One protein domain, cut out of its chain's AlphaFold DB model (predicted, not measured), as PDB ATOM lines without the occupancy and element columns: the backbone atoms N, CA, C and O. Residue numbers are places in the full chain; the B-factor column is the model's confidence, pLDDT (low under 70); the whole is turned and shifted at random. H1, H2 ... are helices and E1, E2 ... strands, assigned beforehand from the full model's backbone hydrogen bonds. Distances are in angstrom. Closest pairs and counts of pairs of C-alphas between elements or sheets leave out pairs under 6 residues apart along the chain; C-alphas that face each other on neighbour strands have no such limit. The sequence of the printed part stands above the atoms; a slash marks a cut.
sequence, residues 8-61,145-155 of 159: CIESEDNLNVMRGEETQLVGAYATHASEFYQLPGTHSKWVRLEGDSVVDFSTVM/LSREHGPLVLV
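Overview. This is residues 8 to 61 and 145 to 155 of the 159 residues of the protein "2-keto-3-deoxy-galactonokinase" of Ewingella americana (UniProt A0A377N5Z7). A small antiparallel sheet of three strands, E3, E4 and E5, has one helix, H1, packed over one face, and a two-stranded hairpin, E1 and E2, lies beside its edge strand E5. At the opposite edge, residues 153 to 154 of the last printed stretch pair with E3, and no named helix covers the sheet's other face. The printed part has 65 residues, with one named helix and five named strands in the order E1 E2 H1 E3 E4 E5 along the chain, of the mixed class of helices and strands. The larger sheet runs E3 - E4 - E5 and the smaller one E1 - E2, both antiparallel. The whole is compact, with a radius of gyration of the C-alphas of 11.4 A, and rounded, spanning 27 by 22 by 20 A.

Arrangement. The largest sheet is a meander, each strand the antiparallel neighbour of the one before: E3, residues 36 to 39, E4, residues 44 to 50, and E5, residues 53 to 60. E4 is the inner strand. E3 and E4 form a hairpin at 157 degrees between their directions, with N 39 and O 45 at 2.8 A, within hydrogen-bond range. E4 and E5 form a hairpin at 160 degrees, with N 44 and O 60 at 2.8 A and N 58 and O 46 at 2.9 A, within the same range. E5 bends by 51 degrees at residue 56. H1, residues 21 to 31, is on this sheet, over E3 and E4, at a height over the sheet of 9.6 A. It runs slantwise to the strands, at 42 degrees to E3 on the local plane. The closest C-alphas of H1 and E3 are those of Glu 21 and Leu 39, 7.4 A apart. Every O i to N i+4 pair of H1 is within hydrogen-bond range. E1, residues 8 to 10, and E2, residues 15 to 18, form another hairpin, antiparallel at 173 degrees, with N 9 and O 16 at 2.9 A, within hydrogen-bond range. The closest C-alphas of E2 and E5 are those of Asn 16 and Ser 58, 6.5 A apart. E1 and H1 are apart. Residues 37 to 38 of E3 pair with residues 153 to 154, parallel.

Along the chain. E1 begins at C-alpha 8, at (41.951, 9.012, -6.790). H1 is 15.5 A from C-alpha 21 to C-alpha 31. E4 is 20.1 A long and E5 21.2 A, from first to last C-alpha. E5 ends at C-alpha 60, at (31.323, 4.041, 2.173).

Size, cuts and confidence. The two C-alphas farthest apart are those of Glu 12 and Thr 31, at 33.0 A. Residues 62 to 144 are not printed, and C-alphas 61 and 145 are 20.1 A apart across this cut. The links between the named elements are tight. The mean pLDDT of the printed part is 96.6, and no printed residue is under 70.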
ATOM      1  N   CYS A   8      41.805  10.405  -7.192       98.50
ATOM      2  CA  CYS A   8      41.951   9.012  -6.790       98.50
ATOM      3  C   CYS A   8      43.039   8.828  -5.727       98.50
ATOM      4  O   CYS A   8      44.001   9.594  -5.693       98.50
ATOM      5  N   ILE A   9      42.884   7.790  -4.906       98.25
ATOM      6  CA  ILE A   9      43.956   7.188  -4.110       98.25
ATOM      7  C   ILE A   9      44.322   5.867  -4.774       98.25
ATOM      8  O   ILE A   9      43.441   5.077  -5.123       98.25
ATOM      9  N   GLU A  10      45.620   5.659  -4.954       97.75
ATOM     10  CA  GLU A  10      46.193   4.417  -5.454       97.75
ATOM     11  C   GLU A  10      47.337   4.006  -4.523       97.75
ATOM     12  O   GLU A  10      48.472   4.467  -4.652       97.75
ATOM     13  N   SER A  11      47.014   3.177  -3.535       95.75
ATOM     14  CA  SER A  11      47.972   2.544  -2.631       95.75
ATOM     15  C   SER A  11      47.652   1.055  -2.481       95.75
ATOM     16  O   SER A  11      46.624   0.578  -2.960       95.75
ATOM     17  N   GLU A  12      48.548   0.302  -1.842       95.31
ATOM     18  CA  GLU A  12      48.388  -1.148  -1.651       95.31
ATOM     19  C   GLU A  12      47.102  -1.498  -0.883       95.31
ATOM     20  O   GLU A  12      46.383  -2.418  -1.271       95.31
ATOM     21  N   ASP A  13      46.772  -0.704   0.138       93.62
ATOM     22  CA  ASP A  13      45.632  -0.941   1.032       93.62
ATOM     23  C   ASP A  13      44.424  -0.029   0.751       93.62
ATOM     24  O   ASP A  13      43.367  -0.202   1.364       93.62
ATOM     25  N   ASN A  14      44.543   0.941  -0.165       96.50
ATOM     26  CA  ASN A  14      43.450   1.842  -0.520       96.50
ATOM     27  C   ASN A  14      43.415   2.162  -2.023       96.50
ATOM     28  O   ASN A  14      44.281   2.848  -2.564       96.50
ATOM     29  N   LEU A  15      42.343   1.719  -2.681       98.25
ATOM     30  CA  LEU A  15      42.001   2.095  -4.049       98.25
ATOM     31  C   LEU A  15      40.655   2.810  -4.029       98.25
ATOM     32  O   LEU A  15      39.617   2.199  -3.767       98.25
ATOM     33  N   ASN A  16      40.663   4.110  -4.304       98.62
ATOM     34  CA  ASN A  16      39.473   4.935  -4.138       98.62
ATOM     35  C   ASN A  16      39.384   6.026  -5.204       98.62
ATOM     36  O   ASN A  16      40.392   6.552  -5.667       98.62
ATOM     37  N   VAL A  17      38.157   6.373  -5.601       98.62
ATOM     38  CA  VAL A  17      37.873   7.419  -6.595       98.62
ATOM     39  C   VAL A  17      36.705   8.297  -6.147       98.62
ATOM     40  O   VAL A  17      35.760   7.839  -5.491       98.62
ATOM     41  N   MET A  18      36.740   9.567  -6.538       98.25
ATOM     42  CA  MET A  18      35.585  10.463  -6.468       98.25
ATOM     43  C   MET A  18      35.568  11.414  -7.667       98.25
ATOM     44  O   MET A  18      36.607  11.659  -8.292       98.25
ATOM     45  N   ARG A  19      34.376  11.897  -8.027       98.25
ATOM     46  CA  ARG A  19      34.181  12.813  -9.155       98.25
ATOM     47  C   ARG A  19      32.923  13.648  -8.919       98.25
ATOM     48  O   ARG A  19      31.808  13.169  -9.109       98.25
ATOM     49  N   GLY A  20      33.138  14.921  -8.620       97.81
ATOM     50  CA  GLY A  20      32.151  15.910  -8.202       97.81
ATOM     51  C   GLY A  20      32.413  16.378  -6.770       97.81
ATOM     52  O   GLY A  20      32.414  17.582  -6.500       97.81
ATOM     53  N   GLU A  21      32.680  15.444  -5.855       98.44
ATOM     54  CA  GLU A  21      32.908  15.726  -4.436       98.44
ATOM     55  C   GLU A  21      34.177  16.556  -4.196       98.44
ATOM     56  O   GLU A  21      34.195  17.385  -3.285       98.44
ATOM     57  N   GLU A  22      35.201  16.438  -5.049       98.31
ATOM     58  CA  GLU A  22      36.408  17.275  -4.964       98.31
ATOM     59  C   GLU A  22      36.085  18.767  -5.123       98.31
ATOM     60  O   GLU A  22      36.678  19.619  -4.465       98.31
ATOM     61  N   THR A  23      35.086  19.094  -5.947       98.00
ATOM     62  CA  THR A  23      34.644  20.477  -6.139       98.00
ATOM     63  C   THR A  23      33.926  21.005  -4.892       98.00
ATOM     64  O   THR A  23      34.101  22.167  -4.517       98.00
ATOM     65  N   GLN A  24      33.148  20.157  -4.209       98.00
ATOM     66  CA  GLN A  24      32.514  20.507  -2.931       98.00
ATOM     67  C   GLN A  24      33.560  20.690  -1.827       98.00
ATOM     68  O   GLN A  24      33.464  21.641  -1.050       98.00
ATOM     69  N   LEU A  25      34.571  19.819  -1.792       98.12
ATOM     70  CA  LEU A  25      35.673  19.871  -0.837       98.12
ATOM     71  C   LEU A  25      36.448  21.188  -0.931       98.12
ATOM     72  O   LEU A  25      36.698  21.808   0.097       98.12
ATOM     73  N   VAL A  26      36.760  21.663  -2.142       97.75
ATOM     74  CA  VAL A  26      37.418  22.969  -2.341       97.75
ATOM     75  C   VAL A  26      36.599  24.107  -1.719       97.75
ATOM     76  O   VAL A  26      37.151  24.975  -1.041       97.75
ATOM     77  N   GLY A  27      35.275  24.099  -1.902       97.44
ATOM     78  CA  GLY A  27      34.389  25.094  -1.290       97.44
ATOM     79  C   GLY A  27      34.307  24.973   0.237       97.44
ATOM     80  O   GLY A  27      34.312  25.982   0.946       97.44
ATOM     81  N   ALA A  28      34.263  23.742   0.753       97.56
ATOM     82  CA  ALA A  28      34.261  23.476   2.187       97.56
ATOM     83  C   ALA A  28      35.566  23.951   2.838       97.56
ATOM     84  O   ALA A  28      35.506  24.717   3.793       97.56
ATOM     85  N   TYR A  29      36.723  23.613   2.265       97.44
ATOM     86  CA  TYR A  29      38.040  24.038   2.743       97.44
ATOM     87  C   TYR A  29      38.169  25.562   2.822       97.44
ATOM     88  O   TYR A  29      38.625  26.104   3.827       97.44
ATOM     89  N   ALA A  30      37.694  26.272   1.795       97.31
ATOM     90  CA  ALA A  30      37.753  27.730   1.743       97.31
ATOM     91  C   ALA A  30      36.892  28.431   2.813       97.31
ATOM     92  O   ALA A  30      37.145  29.590   3.136       97.31
ATOM     93  N   THR A  31      35.867  27.760   3.347       96.06
ATOM     94  CA  THR A  31      34.942  28.341   4.337       96.06
ATOM     95  C   THR A  31      35.145  27.793   5.748       96.06
ATOM     96  O   THR A  31      34.904  28.507   6.718       96.06
ATOM     97  N   HIS A  32      35.586  26.542   5.863       96.25
ATOM     98  CA  HIS A  32      35.732  25.779   7.098       96.25
ATOM     99  C   HIS A  32      36.920  24.816   6.960       96.25
ATOM    100  O   HIS A  32      36.737  23.616   6.762       96.25
ATOM    101  N   ALA A  33      38.142  25.345   7.049       95.50
ATOM    102  CA  ALA A  33      39.346  24.526   6.991       95.50
ATOM    103  C   ALA A  33      39.394  23.521   8.161       95.50
ATOM    104  O   ALA A  33      39.260  23.892   9.328       95.50
ATOM    105  N   SER A  34      39.594  22.251   7.828       96.62
ATOM    106  CA  SER A  34      39.773  21.122   8.740       96.62
ATOM    107  C   SER A  34      40.699  20.071   8.119       96.62
ATOM    108  O   SER A  34      40.885  20.049   6.901       96.62
ATOM    109  N   GLU A  35      41.265  19.206   8.961       97.12
ATOM    110  CA  GLU A  35      41.984  17.996   8.554       97.12
ATOM    111  C   GLU A  35      41.029  16.942   7.977       97.12
ATOM    112  O   GLU A  35      41.403  16.210   7.066       97.12
ATOM    113  N   PHE A  36      39.783  16.882   8.459       98.12
ATOM    114  CA  PHE A  36      38.833  15.840   8.072       98.12
ATOM    115  C   PHE A  36      37.502  16.398   7.575       98.12
ATOM    116  O   PHE A  36      36.880  17.253   8.215       98.12
ATOM    117  N   TYR A  37      37.012  15.818   6.479       98.44
ATOM    118  CA  TYR A  37      35.705  16.117   5.897       98.44
ATOM    119  C   TYR A  37      34.892  14.842   5.716       98.44
ATOM    120  O   TYR A  37      35.417  13.813   5.292       98.44
ATOM    121  N   GLN A  38      33.593  14.934   5.984       98.19
ATOM    122  CA  GLN A  38      32.615  13.898   5.671       98.19
ATOM    123  C   GLN A  38      31.592  14.476   4.693       98.19
ATOM    124  O   GLN A  38      30.954  15.493   4.975       98.19
ATOM    125  N   LEU A  39      31.478  13.856   3.520       98.44
ATOM    126  CA  LEU A  39      30.543  14.228   2.460       98.44
ATOM    127  C   LEU A  39      29.541  13.073   2.294       98.44
ATOM    128  O   LEU A  39      29.819  12.133   1.545       98.44
ATOM    129  N   PRO A  40      28.403  13.086   3.013       97.75
ATOM    130  CA  PRO A  40      27.453  11.986   2.997       97.75
ATOM    131  C   PRO A  40      26.638  11.989   1.700       97.75
ATOM    132  O   PRO A  40      26.281  13.036   1.158       97.75
ATOM    133  N   GLY A  41      26.253  10.803   1.236       96.44
ATOM    134  CA  GLY A  41      25.445  10.651   0.031       96.44
ATOM    135  C   GLY A  41      25.171   9.190  -0.303       96.44
ATOM    136  O   GLY A  41      25.263   8.315   0.558       96.44
ATOM    137  N   THR A  42      24.854   8.919  -1.573       97.00
ATOM    138  CA  THR A  42      24.794   7.546  -2.111       97.00
ATOM    139  C   THR A  42      26.096   6.801  -1.812       97.00
ATOM    140  O   THR A  42      26.073   5.673  -1.319       97.00
ATOM    141  N   HIS A  43      27.217   7.495  -2.020       98.12
ATOM    142  CA  HIS A  43      28.564   7.094  -1.647       98.12
ATOM    143  C   HIS A  43      29.139   8.162  -0.723       98.12
ATOM    144  O   HIS A  43      29.485   9.249  -1.170       98.12
ATOM    145  N   SER A  44      29.197   7.864   0.569       98.06
ATOM    146  CA  SER A  44      29.772   8.757   1.567       98.06
ATOM    147  C   SER A  44      31.286   8.826   1.395       98.06
ATOM    148  O   SER A  44      31.931   7.779   1.286       98.06
ATOM    149  N   LYS A  45      31.852  10.033   1.360       98.69
ATOM    150  CA  LYS A  45      33.303  10.250   1.279       98.69
ATOM    151  C   LYS A  45      33.820  10.742   2.622       98.69
ATOM    152  O   LYS A  45      33.315  11.728   3.152       98.69
ATOM    153  N   TRP A  46      34.844  10.078   3.134       98.62
ATOM    154  CA  TRP A  46      35.631  10.528   4.279       98.62
ATOM    155  C   TRP A  46      36.997  10.936   3.760       98.62
ATOM    156  O   TRP A  46      37.680  10.109   3.167       98.62
ATOM    157  N   VAL A  47      37.361  12.205   3.918       98.62
ATOM    158  CA  VAL A  47      38.554  12.793   3.297       98.62
ATOM    159  C   VAL A  47      39.482  13.321   4.380       98.62
ATOM    160  O   VAL A  47      39.026  14.060   5.253       98.62
ATOM    161  N   ARG A  48      40.768  12.969   4.294       98.06
ATOM    162  CA  ARG A  48      41.849  13.482   5.141       98.06
ATOM    163  C   ARG A  48      42.744  14.415   4.328       98.06
ATOM    164  O   ARG A  48      43.191  14.064   3.232       98.06
ATOM    165  N   LEU A  49      43.017  15.593   4.873       97.62
ATOM    166  CA  LEU A  49      43.942  16.574   4.315       97.62
ATOM    167  C   LEU A  49      45.169  16.722   5.209       97.62
ATOM    168  O   LEU A  49      45.068  16.638   6.426       97.62
ATOM    169  N   GLU A  50      46.303  17.057   4.608       96.38
ATOM    170  CA  GLU A  50      47.452  17.635   5.304       96.38
ATOM    171  C   GLU A  50      47.745  19.000   4.676       96.38
ATOM    172  O   GLU A  50      48.104  19.105   3.502       96.38
ATOM    173  N   GLY A  51      47.514  20.071   5.441       94.50
ATOM    174  CA  GLY A  51      47.548  21.433   4.908       94.50
ATOM    175  C   GLY A  51      46.419  21.679   3.902       94.50
ATOM    176  O   GLY A  51      45.255  21.765   4.288       94.50
ATOM    177  N   ASP A  52      46.766  21.844   2.629       95.19
ATOM    178  CA  ASP A  52      45.848  22.060   1.499       95.19
ATOM    179  C   ASP A  52      45.760  20.849   0.551       95.19
ATOM    180  O   ASP A  52      45.107  20.909  -0.492       95.19
ATOM    181  N   SER A  53      46.412  19.743   0.915       97.25
ATOM    182  CA  SER A  53      46.555  18.564   0.070       97.25
ATOM    183  C   SER A  53      45.704  17.414   0.593       97.25
ATOM    184  O   SER A  53      45.786  17.062   1.767       97.25
ATOM    185  N   VAL A  54      44.901  16.800  -0.280       98.19
ATOM    186  CA  VAL A  54      44.209  15.540   0.032       98.19
ATOM    187  C   VAL A  54      45.246  14.426   0.067       98.19
ATOM    188  O   VAL A  54      45.862  14.136  -0.958       98.19
ATOM    189  N   VAL A  55      45.435  13.817   1.236       97.62
ATOM    190  CA  VAL A  55      46.411  12.732   1.427       97.62
ATOM    191  C   VAL A  55      45.764  11.355   1.420       97.62
ATOM    192  O   VAL A  55      46.423  10.380   1.077       97.62
ATOM    193  N   ASP A  56      44.479  11.272   1.769       98.12
ATOM    194  CA  ASP A  56      43.725  10.025   1.744       98.12
ATOM    195  C   ASP A  56      42.213  10.280   1.669       98.12
ATOM    196  O   ASP A  56      41.718  11.328   2.100       98.12
ATOM    197  N   PHE A  57      41.466   9.309   1.144       98.56
ATOM    198  CA  PHE A  57      40.023   9.244   1.341       98.56
ATOM    199  C   PHE A  57      39.471   7.824   1.216       98.56
ATOM    200  O   PHE A  57      39.973   6.996   0.454       98.56
ATOM    201  N   SER A  58      38.363   7.588   1.911       98.44
ATOM    202  CA  SER A  58      37.598   6.345   1.883       98.44
ATOM    203  C   SER A  58      36.176   6.594   1.402       98.44
ATOM    204  O   SER A  58      35.559   7.617   1.714       98.44
ATOM    205  N   THR A  59      35.635   5.628   0.663       98.50
ATOM    206  CA  THR A  59      34.233   5.622   0.236       98.50
ATOM    207  C   THR A  59      33.439   4.573   1.005       98.50
ATOM    208  O   THR A  59      33.806   3.401   1.007       98.50
ATOM    209  N   VAL A  60      32.294   4.966   1.569       98.44
ATOM    210  CA  VAL A  60      31.323   4.041   2.173       98.44
ATOM    211  C   VAL A  60      29.997   4.125   1.420       98.44
ATOM    212  O   VAL A  60      29.401   5.191   1.288       98.44
ATOM    213  N   MET A  61      29.504   2.996   0.908       98.12
ATOM    214  CA  MET A  61      28.291   2.928   0.073       98.12
ATOM    215  C   MET A  61      26.990   2.948   0.895       98.12
ATOM    216  O   MET A  61      26.057   2.199   0.619       98.12
ATOM    217  N   LEU A 145      40.250   8.990  14.570       93.06
ATOM    218  CA  LEU A 145      39.713  10.318  14.847       93.06
ATOM    219  C   LEU A 145      39.712  10.587  16.350       93.06
ATOM    220  O   LEU A 145      39.210   9.809  17.162       93.06
ATOM    221  N   SER A 146      40.252  11.741  16.712       89.69
ATOM    222  CA  SER A 146      40.394  12.185  18.094       89.69
ATOM    223  C   SER A 146      40.074  13.671  18.181       89.69
ATOM    224  O   SER A 146      40.070  14.377  17.172       89.69
ATOM    225  N   ARG A 147      39.835  14.172  19.396       86.44
ATOM    226  CA  ARG A 147      39.602  15.607  19.614       86.44
ATOM    227  C   ARG A 147      40.814  16.480  19.267       86.44
ATOM    228  O   ARG A 147      40.643  17.685  19.125       86.44
ATOM    229  N   GLU A 148      42.005  15.898  19.149       87.62
ATOM    230  CA  GLU A 148      43.238  16.625  18.826       87.62
ATOM    231  C   GLU A 148      43.285  17.061  17.357       87.62
ATOM    232  O   GLU A 148      43.839  18.114  17.060       87.62
ATOM    233  N   HIS A 149      42.614  16.327  16.464       85.88
ATOM    234  CA  HIS A 149      42.509  16.646  15.034       85.88
ATOM    235  C   HIS A 149      41.537  17.807  14.733       85.88
ATOM    236  O   HIS A 149      41.308  18.167  13.579       85.88
ATOM    237  N   GLY A 150      40.917  18.395  15.762       88.75
ATOM    238  CA  GLY A 150      39.901  19.428  15.593       88.75
ATOM    239  C   GLY A 150      38.549  18.880  15.103       88.75
ATOM    240  O   GLY A 150      38.244  17.696  15.273       88.75
ATOM    241  N   PRO A 151      37.667  19.747  14.580       92.06
ATOM    242  CA  PRO A 151      36.321  19.351  14.183       92.06
ATOM    243  C   PRO A 151      36.306  18.617  12.836       92.06
ATOM    244  O   PRO A 151      36.852  19.108  11.853       92.06
ATOM    245  N   LEU A 152      35.568  17.509  12.753       95.25
ATOM    246  CA  LEU A 152      35.155  16.924  11.475       95.25
ATOM    247  C   LEU A 152      34.160  17.866  10.781       95.25
ATOM    248  O   LEU A 152      33.129  18.212  11.366       95.25
ATOM    249  N   VAL A 153      34.433  18.253   9.536       97.62
ATOM    250  CA  VAL A 153      33.528  19.109   8.755       97.62
ATOM    251  C   VAL A 153      32.551  18.252   7.957       97.62
ATOM    252  O   VAL A 153      32.943  17.469   7.098       97.62
ATOM    253  N   LEU A 154      31.257  18.427   8.224       97.50
ATOM    254  CA  LEU A 154      30.174  17.764   7.500       97.50
ATOM    255  C   LEU A 154      29.725  18.615   6.304       97.50
ATOM    256  O   LEU A 154      29.219  19.723   6.493       97.50
ATOM    257  N   VAL A 155      29.853  18.098   5.081       97.81
ATOM    258  CA  VAL A 155      29.471  18.800   3.845       97.81
ATOM    259  C   VAL A 155      28.198  18.185   3.275       97.81
ATOM    260  O   VAL A 155      28.235  17.205   2.540       97.81
TER     261      VAL A 155